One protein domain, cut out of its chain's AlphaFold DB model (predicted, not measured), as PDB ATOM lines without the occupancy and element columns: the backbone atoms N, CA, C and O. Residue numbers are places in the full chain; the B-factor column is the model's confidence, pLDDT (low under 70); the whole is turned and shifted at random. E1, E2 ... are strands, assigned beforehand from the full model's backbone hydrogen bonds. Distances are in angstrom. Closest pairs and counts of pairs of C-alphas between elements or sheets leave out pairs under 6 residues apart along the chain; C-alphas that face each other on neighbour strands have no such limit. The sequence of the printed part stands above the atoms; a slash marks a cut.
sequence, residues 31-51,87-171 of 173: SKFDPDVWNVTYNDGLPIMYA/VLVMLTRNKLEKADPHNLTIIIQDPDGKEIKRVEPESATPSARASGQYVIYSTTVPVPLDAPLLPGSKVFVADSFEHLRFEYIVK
ATOM      1  N   SER A  31     145.445 223.300 213.442       93.44
ATOM      2  CA  SER A  31     144.469 224.163 214.091       93.44
ATOM      3  C   SER A  31     144.043 225.275 213.137       93.44
ATOM      4  O   SER A  31     144.838 225.822 212.380       93.44
ATOM      5  N   LYS A  32     142.763 225.648 213.199       92.06
ATOM      6  CA  LYS A  32     142.241 226.813 212.468       92.06
ATOM      7  C   LYS A  32     142.624 228.140 213.130       92.06
ATOM      8  O   LYS A  32     142.455 229.185 212.515       92.06
ATOM      9  N   PHE A  33     143.063 228.090 214.387       91.00
ATOM     10  CA  PHE A  33     143.396 229.264 215.195       91.00
ATOM     11  C   PHE A  33     144.873 229.631 215.100       91.00
ATOM     12  O   PHE A  33     145.222 230.784 215.328       91.00
ATOM     13  N   ASP A  34     145.720 228.654 214.775       94.31
ATOM     14  CA  ASP A  34     147.163 228.819 214.782       94.31
ATOM     15  C   ASP A  34     147.824 227.792 213.842       94.31
ATOM     16  O   ASP A  34     147.596 226.587 214.013       94.31
ATOM     17  N   PRO A  35     148.608 228.226 212.838       95.06
ATOM     18  CA  PRO A  35     149.253 227.316 211.897       95.06
ATOM     19  C   PRO A  35     150.330 226.425 212.538       95.06
ATOM     20  O   PRO A  35     150.614 225.351 211.995       95.06
ATOM     21  N   ASP A  36     150.882 226.808 213.686       96.06
ATOM     22  CA  ASP A  36     151.936 226.066 214.377       96.06
ATOM     23  C   ASP A  36     151.365 225.033 215.354       96.06
ATOM     24  O   ASP A  36     152.093 224.220 215.924       96.06
ATOM     25  N   VAL A  37     150.045 225.004 215.534       97.06
ATOM     26  CA  VAL A  37     149.363 224.087 216.447       97.06
ATOM     27  C   VAL A  37     148.631 223.006 215.663       97.06
ATOM     28  O   VAL A  37     147.871 223.274 214.739       97.06
ATOM     29  N   TRP A  38     148.801 221.756 216.081       96.88
ATOM     30  CA  TRP A  38     148.152 220.588 215.499       96.88
ATOM     31  C   TRP A  38     147.305 219.880 216.550       96.88
ATOM     32  O   TRP A  38     147.806 219.407 217.564       96.88
ATOM     33  N   ASN A  39     146.007 219.789 216.303       95.25
ATOM     34  CA  ASN A  39     145.042 219.120 217.153       95.25
ATOM     35  C   ASN A  39     145.104 217.600 216.972       95.25
ATOM     36  O   ASN A  39     144.937 217.086 215.861       95.25
ATOM     37  N   VAL A  40     145.333 216.876 218.064       95.44
ATOM     38  CA  VAL A  40     145.389 215.407 218.070       95.44
ATOM     39  C   VAL A  40     144.016 214.818 218.389       95.44
ATOM     40  O   VAL A  40     143.617 213.810 217.805       95.44
ATOM     41  N   THR A  41     143.276 215.450 219.297       92.00
ATOM     42  CA  THR A  41     141.917 215.045 219.694       92.00
ATOM     43  C   THR A  41     140.852 215.647 218.777       92.00
ATOM     44  O   THR A  41     141.052 216.715 218.217       92.00
ATOM     45  N   TYR A  42     139.680 215.020 218.641       82.31
ATOM     46  CA  TYR A  42     138.544 215.646 217.936       82.31
ATOM     47  C   TYR A  42     137.937 216.790 218.780       82.31
ATOM     48  O   TYR A  42     136.878 216.617 219.382       82.31
ATOM     49  N   ASN A  43     138.613 217.943 218.861       75.62
ATOM     50  CA  ASN A  43     138.198 219.073 219.702       75.62
ATOM     51  C   ASN A  43     138.237 220.435 219.009       75.62
ATOM     52  O   ASN A  43     139.313 220.961 218.748       75.62
ATOM     53  N   ASP A  44     137.079 221.073 218.889       72.12
ATOM     54  CA  ASP A  44     136.973 222.462 218.430       72.12
ATOM     55  C   ASP A  44     136.600 223.446 219.564       72.12
ATOM     56  O   ASP A  44     136.493 224.647 219.332       72.12
ATOM     57  N   GLY A  45     136.384 222.962 220.795       76.81
ATOM     58  CA  GLY A  45     135.804 223.735 221.903       76.81
ATOM     59  C   GLY A  45     136.793 224.343 222.905       76.81
ATOM     60  O   GLY A  45     136.364 225.105 223.775       76.81
ATOM     61  N   LEU A  46     138.081 223.993 222.824       90.56
ATOM     62  CA  LEU A  46     139.157 224.491 223.700       90.56
ATOM     63  C   LEU A  46     140.461 224.733 222.910       90.56
ATOM     64  O   LEU A  46     141.480 224.113 223.201       90.56
ATOM     65  N   PRO A  47     140.435 225.559 221.849       93.62
ATOM     66  CA  PRO A  47     141.607 225.745 221.006       93.62
ATOM     67  C   PRO A  47     142.760 226.401 221.766       93.62
ATOM     68  O   PRO A  47     142.551 227.163 222.717       93.62
ATOM     69  N   ILE A  48     143.977 226.119 221.301       96.56
ATOM     70  CA  ILE A  48     145.189 226.783 221.774       96.56
ATOM     71  C   ILE A  48     145.874 227.538 220.635       96.56
ATOM     72  O   ILE A  48     145.723 227.175 219.464       96.56
ATOM     73  N   MET A  49     146.648 228.552 221.006       97.06
ATOM     74  CA  MET A  49     147.598 229.256 220.142       97.06
ATOM     75  C   MET A  49     148.988 229.216 220.781       97.06
ATOM     76  O   MET A  49     149.103 229.155 222.011       97.06
ATOM     77  N   TYR A  50     150.032 229.269 219.965       97.50
ATOM     78  CA  TYR A  50     151.413 229.410 220.393       97.50
ATOM     79  C   TYR A  50     151.979 230.707 219.818       97.50
ATOM     80  O   TYR A  50     152.050 230.875 218.610       97.50
ATOM     81  N   ALA A  51     152.375 231.628 220.692       95.75
ATOM     82  CA  ALA A  51     152.977 232.892 220.289       95.75
ATOM     83  C   ALA A  51     154.419 232.942 220.782       95.75
ATOM     84  O   ALA A  51     154.665 232.936 221.992       95.75
ATOM     85  N   VAL A  87     151.874 229.877 225.506       98.00
ATOM     86  CA  VAL A  87     150.720 229.089 225.047       98.00
ATOM     87  C   VAL A  87     149.454 229.780 225.541       98.00
ATOM     88  O   VAL A  87     149.321 230.051 226.732       98.00
ATOM     89  N   LEU A  88     148.521 230.074 224.642       97.38
ATOM     90  CA  LEU A  88     147.237 230.694 224.968       97.38
ATOM     91  C   LEU A  88     146.140 229.640 224.856       97.38
ATOM     92  O   LEU A  88     145.931 229.103 223.773       97.38
ATOM     93  N   VAL A  89     145.429 229.351 225.945       97.19
ATOM     94  CA  VAL A  89     144.291 228.416 225.941       97.19
ATOM     95  C   VAL A  89     142.988 229.206 225.973       97.19
ATOM     96  O   VAL A  89     142.778 230.019 226.873       97.19
ATOM     97  N   MET A  90     142.103 228.976 225.003       95.50
ATOM     98  CA  MET A  90     140.834 229.697 224.884       95.50
ATOM     99  C   MET A  90     139.660 228.823 225.331       95.50
ATOM    100  O   MET A  90     139.287 227.868 224.653       95.50
ATOM    101  N   LEU A  91     139.022 229.187 226.442       94.56
ATOM    102  CA  LEU A  91     137.833 228.527 226.979       94.56
ATOM    103  C   LEU A  91     136.588 229.337 226.624       94.56
ATOM    104  O   LEU A  91     136.422 230.459 227.090       94.56
ATOM    105  N   THR A  92     135.704 228.769 225.799       92.62
ATOM    106  CA  THR A  92     134.437 229.406 225.402       92.62
ATOM    107  C   THR A  92     133.249 228.521 225.760       92.62
ATOM    108  O   THR A  92     133.205 227.353 225.365       92.62
ATOM    109  N   ARG A  93     132.271 229.056 226.500       93.31
ATOM    110  CA  ARG A  93     131.074 228.324 226.954       93.31
ATOM    111  C   ARG A  93     129.832 229.217 226.937       93.31
ATOM    112  O   ARG A  93     129.920 230.433 226.848       93.31
ATOM    113  N   ASN A  94     128.653 228.608 227.033       92.62
ATOM    114  CA  ASN A  94     127.359 229.303 227.097       92.62
ATOM    115  C   ASN A  94     126.838 229.507 228.534       92.62
ATOM    116  O   ASN A  94     125.710 229.956 228.725       92.62
ATOM    117  N   LYS A  95     127.644 229.160 229.540       93.00
ATOM    118  CA  LYS A  95     127.365 229.371 230.962       93.00
ATOM    119  C   LYS A  95     128.611 229.921 231.648       93.00
ATOM    120  O   LYS A  95     129.718 229.529 231.279       93.00
ATOM    121  N   LEU A  96     128.415 230.813 232.615       93.69
ATOM    122  CA  LEU A  96     129.490 231.549 233.279       93.69
ATOM    123  C   LEU A  96     130.406 230.604 234.063       93.69
ATOM    124  O   LEU A  96     131.613 230.609 233.857       93.69
ATOM    125  N   GLU A  97     129.820 229.738 234.888       93.25
ATOM    126  CA  GLU A  97     130.521 228.787 235.755       93.25
ATOM    127  C   GLU A  97     131.363 227.770 234.973       93.25
ATOM    128  O   GLU A  97     132.385 227.291 235.456       93.25
ATOM    129  N   LYS A  98     130.962 227.484 233.729       93.38
ATOM    130  CA  LYS A  98     131.698 226.597 232.824       93.38
ATOM    131  C   LYS A  98     132.888 227.279 232.155       93.38
ATOM    132  O   LYS A  98     133.782 226.599 231.668       93.38
ATOM    133  N   ALA A  99     132.854 228.605 232.036       94.69
ATOM    134  CA  ALA A  99     133.920 229.387 231.414       94.69
ATOM    135  C   ALA A  99     134.998 229.819 232.417       94.69
ATOM    136  O   ALA A  99     135.915 230.554 232.045       94.69
ATOM    137  N   ASP A 100     134.889 229.387 233.673       95.69
ATOM    138  CA  ASP A 100     135.865 229.700 234.704       95.69
ATOM    139  C   ASP A 100     137.153 228.874 234.487       95.69
ATOM    140  O   ASP A 100     137.085 227.643 234.382       95.69
ATOM    141  N   PRO A 101     138.322 229.527 234.374       95.50
ATOM    142  CA  PRO A 101     139.582 228.858 234.070       95.50
ATOM    143  C   PRO A 101     140.101 227.943 235.187       95.50
ATOM    144  O   PRO A 101     140.943 227.102 234.878       95.50
ATOM    145  N   HIS A 102     139.583 228.014 236.425       96.38
ATOM    146  CA  HIS A 102     139.944 227.039 237.474       96.38
ATOM    147  C   HIS A 102     139.537 225.604 237.126       96.38
ATOM    148  O   HIS A 102     140.036 224.645 237.710       96.38
ATOM    149  N   ASN A 103     138.624 225.441 236.164       94.69
ATOM    150  CA  ASN A 103     138.251 224.132 235.647       94.69
ATOM    151  C   ASN A 103     139.352 223.507 234.773       94.69
ATOM    152  O   ASN A 103     139.206 222.370 234.330       94.69
ATOM    153  N   LEU A 104     140.430 224.234 234.466       96.69
ATOM    154  CA  LEU A 104     141.477 223.770 233.569       96.69
ATOM    155  C   LEU A 104     142.719 223.295 234.324       96.69
ATOM    156  O   LEU A 104     143.188 223.920 235.268       96.69
ATOM    157  N   THR A 105     143.333 222.234 233.813       97.38
ATOM    158  CA  THR A 105     144.729 221.893 234.101       97.38
ATOM    159  C   THR A 105     145.478 221.819 232.782       97.38
ATOM    160  O   THR A 105     145.090 221.073 231.882       97.38
ATOM    161  N   ILE A 106     146.554 222.590 232.649       98.31
ATOM    162  CA  ILE A 106     147.351 222.679 231.425       98.31
ATOM    163  C   ILE A 106     148.721 222.069 231.699       98.31
ATOM    164  O   ILE A 106     149.402 222.476 232.637       98.31
ATOM    165  N   ILE A 107     149.134 221.100 230.886       98.38
ATOM    166  CA  ILE A 107     150.427 220.417 231.003       98.38
ATOM    167  C   ILE A 107     151.152 220.532 229.667       98.38
ATOM    168  O   ILE A 107     150.591 220.208 228.624       98.38
ATOM    169  N   ILE A 108     152.407 220.957 229.699       98.50
ATOM    170  CA  ILE A 108     153.269 221.101 228.529       98.50
ATOM    171  C   ILE A 108     154.419 220.112 228.667       98.50
ATOM    172  O   ILE A 108     155.077 220.067 229.707       98.50
ATOM    173  N   GLN A 109     154.656 219.331 227.620       98.62
ATOM    174  CA  GLN A 109     155.733 218.352 227.539       98.62
ATOM    175  C   GLN A 109     156.637 218.636 226.344       98.62
ATOM    176  O   GLN A 109     156.171 219.111 225.305       98.62
ATOM    177  N   ASP A 110     157.917 218.314 226.484       98.00
ATOM    178  CA  ASP A 110     158.854 218.303 225.365       98.00
ATOM    179  C   ASP A 110     158.553 217.130 224.397       98.00
ATOM    180  O   ASP A 110     157.672 216.302 224.672       98.00
ATOM    181  N   PRO A 111     159.230 217.049 223.236       98.00
ATOM    182  CA  PRO A 111     159.019 215.960 222.281       98.00
ATOM    183  C   PRO A 111     159.313 214.562 222.850       98.00
ATOM    184  O   PRO A 111     158.707 213.589 222.397       98.00
ATOM    185  N   ASP A 112     160.183 214.468 223.859       97.75
ATOM    186  CA  ASP A 112     160.538 213.221 224.547       97.75
ATOM    187  C   ASP A 112     159.499 212.825 225.619       97.75
ATOM    188  O   ASP A 112     159.563 211.737 226.197       97.75
ATOM    189  N   GLY A 113     158.499 213.680 225.865       96.69
ATOM    190  CA  GLY A 113     157.409 213.453 226.812       96.69
ATOM    191  C   GLY A 113     157.708 213.905 228.242       96.69
ATOM    192  O   GLY A 113     156.894 213.662 229.138       96.69
ATOM    193  N   LYS A 114     158.836 214.574 228.489       97.94
ATOM    194  CA  LYS A 114     159.154 215.143 229.800       97.94
ATOM    195  C   LYS A 114     158.318 216.397 230.033       97.94
ATOM    196  O   LYS A 114     158.227 217.274 229.179       97.94
ATOM    197  N   GLU A 115     157.718 216.499 231.217       98.06
ATOM    198  CA  GLU A 115     156.957 217.682 231.625       98.06
ATOM    199  C   GLU A 115     157.880 218.906 231.738       98.06
ATOM    200  O   GLU A 115     158.841 218.908 232.507       98.06
ATOM    201  N   ILE A 116     157.580 219.938 230.945       97.00
ATOM    202  CA  ILE A 116     158.228 221.253 230.993       97.00
ATOM    203  C   ILE A 116     157.496 222.145 231.996       97.00
ATOM    204  O   ILE A 116     158.124 222.868 232.765       97.00
ATOM    205  N   LYS A 117     156.157 222.129 231.963       97.69
ATOM    206  CA  LYS A 117     155.332 223.031 232.767       97.69
ATOM    207  C   LYS A 117     153.960 222.438 233.048       97.69
ATOM    208  O   LYS A 117     153.376 221.785 232.187       97.69
ATOM    209  N   ARG A 118     153.421 222.751 234.222       98.19
ATOM    210  CA  ARG A 118     152.037 222.487 234.613       98.19
ATOM    211  C   ARG A 118     151.440 223.744 235.224       98.19
ATOM    212  O   ARG A 118     152.096 224.406 236.023       98.19
ATOM    213  N   VAL A 119     150.220 224.073 234.821       97.50
ATOM    214  CA  VAL A 119     149.478 225.240 235.298       97.50
ATOM    215  C   VAL A 119     148.058 224.825 235.652       97.50
ATOM    216  O   VAL A 119     147.366 224.199 234.852       97.50
ATOM    217  N   GLU A 120     147.633 225.224 236.842       97.12
ATOM    218  CA  GLU A 120     146.253 225.187 237.317       97.12
ATOM    219  C   GLU A 120     145.838 226.654 237.483       97.12
ATOM    220  O   GLU A 120     146.275 227.298 238.438       97.12
ATOM    221  N   PRO A 121     145.144 227.247 236.495       95.50
ATOM    222  CA  PRO A 121     144.842 228.670 236.514       95.50
ATOM    223  C   PRO A 121     143.950 229.029 237.700       95.50
ATOM    224  O   PRO A 121     143.016 228.304 238.032       95.50
ATOM    225  N   GLU A 122     144.201 230.187 238.303       93.19
ATOM    226  CA  GLU A 122     143.291 230.740 239.302       93.19
ATOM    227  C   GLU A 122     141.961 231.145 238.657       93.19
ATOM    228  O   GLU A 122     141.907 231.488 237.472       93.19
ATOM    229  N   SER A 123     140.887 231.141 239.452       89.94
ATOM    230  CA  SER A 123     139.591 231.652 239.011       89.94
ATOM    231  C   SER A 123     139.711 233.089 238.513       89.94
ATOM    232  O   SER A 123     140.288 233.955 239.169       89.94
ATOM    233  N   ALA A 124     139.094 233.358 237.368       89.81
ATOM    234  CA  ALA A 124     138.996 234.697 236.806       89.81
ATOM    235  C   ALA A 124     137.601 234.903 236.227       89.81
ATOM    236  O   ALA A 124     137.010 233.966 235.695       89.81
ATOM    237  N   THR A 125     137.090 236.133 236.299       92.06
ATOM    238  CA  THR A 125     135.786 236.485 235.726       92.06
ATOM    239  C   THR A 125     135.840 236.376 234.198       92.06
ATOM    240  O   THR A 125     136.531 237.180 233.565       92.06
ATOM    241  N   PRO A 126     135.102 235.436 233.580       94.19
ATOM    242  CA  PRO A 126     135.051 235.312 232.130       94.19
ATOM    243  C   PRO A 126     134.440 236.557 231.485       94.19
ATOM    244  O   PRO A 126     133.476 237.136 231.991       94.19
ATOM    245  N   SER A 127     134.952 236.941 230.317       94.81
ATOM    246  CA  SER A 127     134.326 237.985 229.500       94.81
ATOM    247  C   SER A 127     133.005 237.478 228.911       94.81
ATOM    248  O   SER A 127     132.907 236.308 228.545       94.81
ATOM    249  N   ALA A 128     131.989 238.335 228.799       94.88
ATOM    250  CA  ALA A 128     130.687 237.975 228.241       94.88
ATOM    251  C   ALA A 128     130.419 238.745 226.943       94.88
ATOM    252  O   ALA A 128     130.621 239.958 226.878       94.88
ATOM    253  N   ARG A 129     129.918 238.053 225.918       94.44
ATOM    254  CA  ARG A 129     129.431 238.666 224.675       94.44
ATOM    255  C   ARG A 129     128.072 238.100 224.280       94.44
ATOM    256  O   ARG A 129     127.852 236.891 224.360       94.44
ATOM    257  N   ALA A 130     127.172 238.961 223.817       92.38
ATOM    258  CA  ALA A 130     125.918 238.522 223.216       92.38
ATOM    259  C   ALA A 130     126.180 237.912 221.827       92.38
ATOM    260  O   ALA A 130     126.965 238.439 221.042       92.38
ATOM    261  N   SER A 131     125.518 236.798 221.527       88.44
ATOM    262  CA  SER A 131     125.580 236.081 220.253       88.44
ATOM    263  C   SER A 131     124.172 235.630 219.868       88.44
ATOM    264  O   SER A 131     123.739 234.519 220.188       88.44
ATOM    265  N   GLY A 132     123.429 236.520 219.206       89.12
ATOM    266  CA  GLY A 132     122.003 236.321 218.946       89.12
ATOM    267  C   GLY A 132     121.212 236.287 220.256       89.12
ATOM    268  O   GLY A 132     121.291 237.220 221.048       89.12
ATOM    269  N   GLN A 133     120.474 235.199 220.491       89.00
ATOM    270  CA  GLN A 133     119.706 234.984 221.728       89.00
ATOM    271  C   GLN A 133     120.538 234.380 222.874       89.00
ATOM    272  O   GLN A 133     120.016 234.174 223.967       89.00
ATOM    273  N   TYR A 134     121.817 234.078 222.638       90.38
ATOM    274  CA  TYR A 134     122.691 233.429 223.613       90.38
ATOM    275  C   TYR A 134     123.736 234.400 224.161       90.38
ATOM    276  O   TYR A 134     124.187 235.306 223.462       90.38
ATOM    277  N   VAL A 135     124.177 234.165 225.398       93.62
ATOM    278  CA  VAL A 135     125.386 234.789 225.951       93.62
ATOM    279  C   VAL A 135     126.520 233.777 225.872       93.62
ATOM    280  O   VAL A 135     126.370 232.625 226.277       93.62
ATOM    281  N   ILE A 136     127.651 234.214 225.329       94.50
ATOM    282  CA  ILE A 136     128.878 233.432 225.250       94.50
ATOM    283  C   ILE A 136     129.879 234.021 226.233       94.50
ATOM    284  O   ILE A 136     130.201 235.208 226.164       94.50
ATOM    285  N   TYR A 137     130.380 233.171 227.117       95.62
ATOM    286  CA  TYR A 137     131.419 233.482 228.083       95.62
ATOM    287  C   TYR A 137     132.753 232.965 227.566       95.62
ATOM    288  O   TYR A 137     132.830 231.840 227.068       95.62
ATOM    289  N   SER A 138     133.784 233.800 227.621       94.81
ATOM    290  CA  SER A 138     135.108 233.491 227.085       94.81
ATOM    291  C   SER A 138     136.204 233.884 228.066       94.81
ATOM    292  O   SER A 138     136.227 235.018 228.555       94.81
ATOM    293  N   THR A 139     137.144 232.970 228.278       95.44
ATOM    294  CA  THR A 139     138.367 233.192 229.048       95.44
ATOM    295  C   THR A 139     139.565 232.790 228.203       95.44
ATOM    296  O   THR A 139     139.548 231.752 227.545       95.44
ATOM    297  N   THR A 140     140.610 233.615 228.209       95.50
ATOM    298  CA  THR A 140     141.912 233.261 227.631       95.50
ATOM    299  C   THR A 140     142.905 233.096 228.765       95.50
ATOM    300  O   THR A 140     143.073 234.013 229.566       95.50
ATOM    301  N   VAL A 141     143.546 231.935 228.832       96.88
ATOM    302  CA  VAL A 141     144.546 231.611 229.847       96.88
ATOM    303  C   VAL A 141     145.930 231.671 229.205       96.88
ATOM    304  O   VAL A 141     146.259 230.791 228.403       96.88
ATOM    305  N   PRO A 142     146.746 232.692 229.519       96.50
ATOM    306  CA  PRO A 142     148.124 232.745 229.066       96.50
ATOM    307  C   PRO A 142     149.021 231.874 229.952       96.50
ATOM    308  O   PRO A 142     149.098 232.064 231.163       96.50
ATOM    309  N   VAL A 143     149.749 230.947 229.337       97.94
ATOM    310  CA  VAL A 143     150.779 230.134 229.989       97.94
ATOM    311  C   VAL A 143     152.150 230.641 229.538       97.94
ATOM    312  O   VAL A 143     152.550 230.351 228.408       97.94
ATOM    313  N   PRO A 144     152.867 231.421 230.371       97.69
ATOM    314  CA  PRO A 144     154.183 231.938 230.008       97.69
ATOM    315  C   PRO A 144     155.195 230.800 229.903       97.69
ATOM    316  O   PRO A 144     155.156 229.858 230.697       97.69
ATOM    317  N   LEU A 145     156.125 230.903 228.962       98.00
ATOM    318  CA  LEU A 145     157.180 229.921 228.740       98.00
ATOM    319  C   LEU A 145     158.555 230.529 229.010       98.00
ATOM    320  O   LEU A 145     158.850 231.636 228.558       98.00
ATOM    321  N   ASP A 146     159.415 229.782 229.696       96.50
ATOM    322  CA  ASP A 146     160.778 230.240 229.994       96.50
ATOM    323  C   ASP A 146     161.693 230.125 228.764       96.50
ATOM    324  O   ASP A 146     162.557 230.972 228.547       96.50
ATOM    325  N   ALA A 147     161.455 229.116 227.920       96.50
ATOM    326  CA  ALA A 147     162.163 228.875 226.666       96.50
ATOM    327  C   ALA A 147     161.180 228.488 225.543       96.50
ATOM    328  O   ALA A 147     160.095 227.975 225.844       96.50
ATOM    329  N   PRO A 148     161.518 228.741 224.262       97.25
ATOM    330  CA  PRO A 148     160.670 228.356 223.137       97.25
ATOM    331  C   PRO A 148     160.394 226.850 223.112       97.25
ATOM    332  O   PRO A 148     161.245 226.048 223.503       97.25
ATOM    333  N   LEU A 149     159.213 226.462 222.630       97.31
ATOM    334  CA  LEU A 149     158.859 225.051 222.505       97.31
ATOM    335  C   LEU A 149     159.593 224.420 221.323       97.31
ATOM    336  O   LEU A 149     159.662 224.988 220.235       97.31
ATOM    337  N   LEU A 150     160.108 223.209 221.529       97.19
ATOM    338  CA  LEU A 150     160.714 222.427 220.457       97.19
ATOM    339  C   LEU A 150     159.625 221.899 219.507       97.19
ATOM    340  O   LEU A 150     158.537 221.545 219.978       97.19
ATOM    341  N   PRO A 151     159.899 221.761 218.199       97.31
ATOM    342  CA  PRO A 151     158.983 221.089 217.286       97.31
ATOM    343  C   PRO A 151     158.633 219.680 217.775       97.31
ATOM    344  O   PRO A 151     159.511 218.870 218.056       97.31
ATOM    345  N   GLY A 152     157.338 219.390 217.883       97.31
ATOM    346  CA  GLY A 152     156.828 218.138 218.443       97.31
ATOM    347  C   GLY A 152     156.455 218.207 219.927       97.31
ATOM    348  O   GLY A 152     155.904 217.229 220.432       97.31
ATOM    349  N   SER A 153     156.695 219.336 220.608       98.44
ATOM    350  CA  SER A 153     156.237 219.548 221.989       98.44
ATOM    351  C   SER A 153     154.724 219.373 222.083       98.44
ATOM    352  O   SER A 153     153.986 219.741 221.166       98.44
ATOM    353  N   LYS A 154     154.250 218.819 223.197       98.38
ATOM    354  CA  LYS A 154     152.833 218.507 223.402       98.38
ATOM    355  C   LYS A 154     152.221 219.411 224.452       98.38
ATOM    356  O   LYS A 154     152.822 219.661 225.492       98.38
ATOM    357  N   VAL A 155     150.990 219.844 224.207       98.19
ATOM    358  CA  VAL A 155     150.172 220.564 225.181       98.19
ATOM    359  C   VAL A 155     148.931 219.735 225.463       98.19
ATOM    360  O   VAL A 155     148.156 219.422 224.558       98.19
ATOM    361  N   PHE A 156     148.738 219.392 226.728       97.19
ATOM    362  CA  PHE A 156     147.533 218.755 227.222       97.19
ATOM    363  C   PHE A 156     146.701 219.769 227.984       97.19
ATOM    364  O   PHE A 156     147.212 220.469 228.856       97.19
ATOM    365  N   VAL A 157     145.411 219.803 227.680       96.75
ATOM    366  CA  VAL A 157     144.439 220.612 228.415       96.75
ATOM    367  C   VAL A 157     143.401 219.657 228.976       96.75
ATOM    368  O   VAL A 157     142.726 218.960 228.224       96.75
ATOM    369  N   ALA A 158     143.305 219.577 230.292       95.06
ATOM    370  CA  ALA A 158     142.258 218.852 230.989       95.06
ATOM    371  C   ALA A 158     141.181 219.842 231.435       95.06
ATOM    372  O   ALA A 158     141.505 220.868 232.022       95.06
ATOM    373  N   ASP A 159     139.923 219.521 231.157       94.12
ATOM    374  CA  ASP A 159     138.739 220.256 231.600       94.12
ATOM    375  C   ASP A 159     138.028 219.400 232.656       94.12
ATOM    376  O   ASP A 159     137.469 218.341 232.350       94.12
ATOM    377  N   SER A 160     138.106 219.823 233.917       93.25
ATOM    378  CA  SER A 160     137.509 219.121 235.053       93.25
ATOM    379  C   SER A 160     135.986 219.226 235.070       93.25
ATOM    380  O   SER A 160     135.346 218.336 235.629       93.25
ATOM    381  N   PHE A 161     135.409 220.242 234.423       91.56
ATOM    382  CA  PHE A 161     133.968 220.451 234.360       91.56
ATOM    383  C   PHE A 161     133.316 219.489 233.362       91.56
ATOM    384  O   PHE A 161     132.316 218.842 233.664       91.56
ATOM    385  N   GLU A 162     133.874 219.391 232.154       89.44
ATOM    386  CA  GLU A 162     133.370 218.479 231.115       89.44
ATOM    387  C   GLU A 162     133.978 217.061 231.240       89.44
ATOM    388  O   GLU A 162     133.574 216.141 230.527       89.44
ATOM    389  N   HIS A 163     134.932 216.868 232.161       90.12
ATOM    390  CA  HIS A 163     135.702 215.636 232.375       90.12
ATOM    391  C   HIS A 163     136.428 215.139 231.112       90.12
ATOM    392  O   HIS A 163     136.532 213.932 230.877       90.12
ATOM    393  N   LEU A 164     136.934 216.069 230.298       91.00
ATOM    394  CA  LEU A 164     137.602 215.790 229.025       91.00
ATOM    395  C   LEU A 164     139.083 216.151 229.083       91.00
ATOM    396  O   LEU A 164     139.488 217.083 229.776       91.00
ATOM    397  N   ARG A 165     139.889 215.443 228.290       92.19
ATOM    398  CA  ARG A 165     141.293 215.781 228.048       92.19
ATOM    399  C   ARG A 165     141.553 215.971 226.559       92.19
ATOM    400  O   ARG A 165     141.152 215.150 225.734       92.19
ATOM    401  N   PHE A 166     142.267 217.042 226.247       94.00
ATOM    402  CA  PHE A 166     142.646 217.465 224.909       94.00
ATOM    403  C   PHE A 166     144.156 217.362 224.735       94.00
ATOM    404  O   PHE A 166     144.907 217.540 225.696       94.00
ATOM    405  N   GLU A 167     144.594 217.078 223.511       95.69
ATOM    406  CA  GLU A 167     146.010 216.963 223.159       95.69
ATOM    407  C   GLU A 167     146.297 217.753 221.881       95.69
ATOM    408  O   GLU A 167     145.603 217.616 220.868       95.69
ATOM    409  N   TYR A 168     147.360 218.549 221.945       97.31
ATOM    410  CA  TYR A 168     147.887 219.351 220.852       97.31
ATOM    411  C   TYR A 168     149.381 219.095 220.689       97.31
ATOM    412  O   TYR A 168     150.083 218.844 221.668       97.31
ATOM    413  N   ILE A 169     149.869 219.207 219.459       97.62
ATOM    414  CA  ILE A 169     151.290 219.195 219.119       97.62
ATOM    415  C   ILE A 169     151.651 220.571 218.571       97.62
ATOM    416  O   ILE A 169     150.985 221.066 217.663       97.62
ATOM    417  N   VAL A 170     152.718 221.165 219.090       97.69
ATOM    418  CA  VAL A 170     153.275 222.426 218.603       97.69
ATOM    419  C   VAL A 170     154.404 222.115 217.621       97.69
ATOM    420  O   VAL A 170     155.326 221.359 217.930       97.69
ATOM    421  N   LYS A 171     154.310 222.658 216.412       95.19
ATOM    422  CA  LYS A 171     155.285 222.549 215.324       95.19
ATOM    423  C   LYS A 171     155.582 223.964 214.814       95.19
ATOM    424  O   LYS A 171     155.038 224.334 213.776       95.19
TER     425      LYS A 171
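This is residues 31 to 51 and 87 to 171 of the 173 residues of an uncharacterized protein of Hymenobacter sp. 9PBR-1 (UniProt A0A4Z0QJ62). Two antiparallel sheets are stacked as a sandwich, only partly face to face, with their strands crossed: a twisted sheet of five strands, E1 E9 E8 E4 E5, and a sheet of four, E2 E3 E7 E6, curled like part of a barrel. The hairpin of E6 and E7 makes one end of the long axis, and E6 is apart from each strand of the five-stranded sheet. The printed part has 106 residues, with no named helix and nine named strands, E1 to E9 in order along the chain; its class is all strand. It is compact, with a radius of gyration of the C-alphas of 13.8 A, and elongated, spanning 45 by 27 by 23 A.

In the larger sheet, E8, residues 153 to 159, is antiparallel to E4, residues 104 to 109, with N 156 and O 107 2.8 A apart. E9, residues 164 to 170, forms a hairpin with E8, with N 166 and O 157 2.8 A apart. The edge strand E1, residues 37 to 41, is antiparallel to E9, with N 38 and O 169 2.8 A apart. The other edge strand, E5, residues 115 to 119, forms a hairpin with E4, with N 119 and O 106 2.8 A apart. In the second sheet, E3, residues 87 to 93, is antiparallel to E7, residues 134 to 145, at 164 degrees, with N 91 and O 139 2.8 A apart. E2, residues 48 to 51, is an edge strand beside E3, with N 88 and O 49 2.8 A apart. E6, residues 127 to 131, is the other edge strand and forms a hairpin with E7, with N 129 and O 136 2.9 A apart. The two sheets form a sandwich, two sheets face to face: the parts that face each other are 10.3 A centre to centre, with strands at 39 degrees. E4 is near E3 and near E7. The closest C-alphas of E1 and E2 are those of Val 37 and Met 49, 6.6 A apart.

E8 and E9 each measure 20.0 A from first to last C-alpha, E4 16.4 A, E1 12.2 A and E5 11.2 A. E7 is the longest strand, 35.0 A, against 19.8 A for E3, 12.9 A for E6 and 10.0 A for E2. E1 begins at C-alpha 37 (149.363, 224.087, 216.447), E7 begins at C-alpha 134 (122.691, 233.429, 223.613), and E9 ends at C-alpha 170 (153.275, 222.426, 218.603).

The two C-alphas farthest apart are those of Asp 112 and Gln 133, 46.4 A. Residues 52 to 86 are not printed, and C-alphas 51 and 87 are 6.5 A apart across the cut. Of the links that are printed whole, none is long. The mean pLDDT of the printed part is 94.5, and no printed residue is under 70.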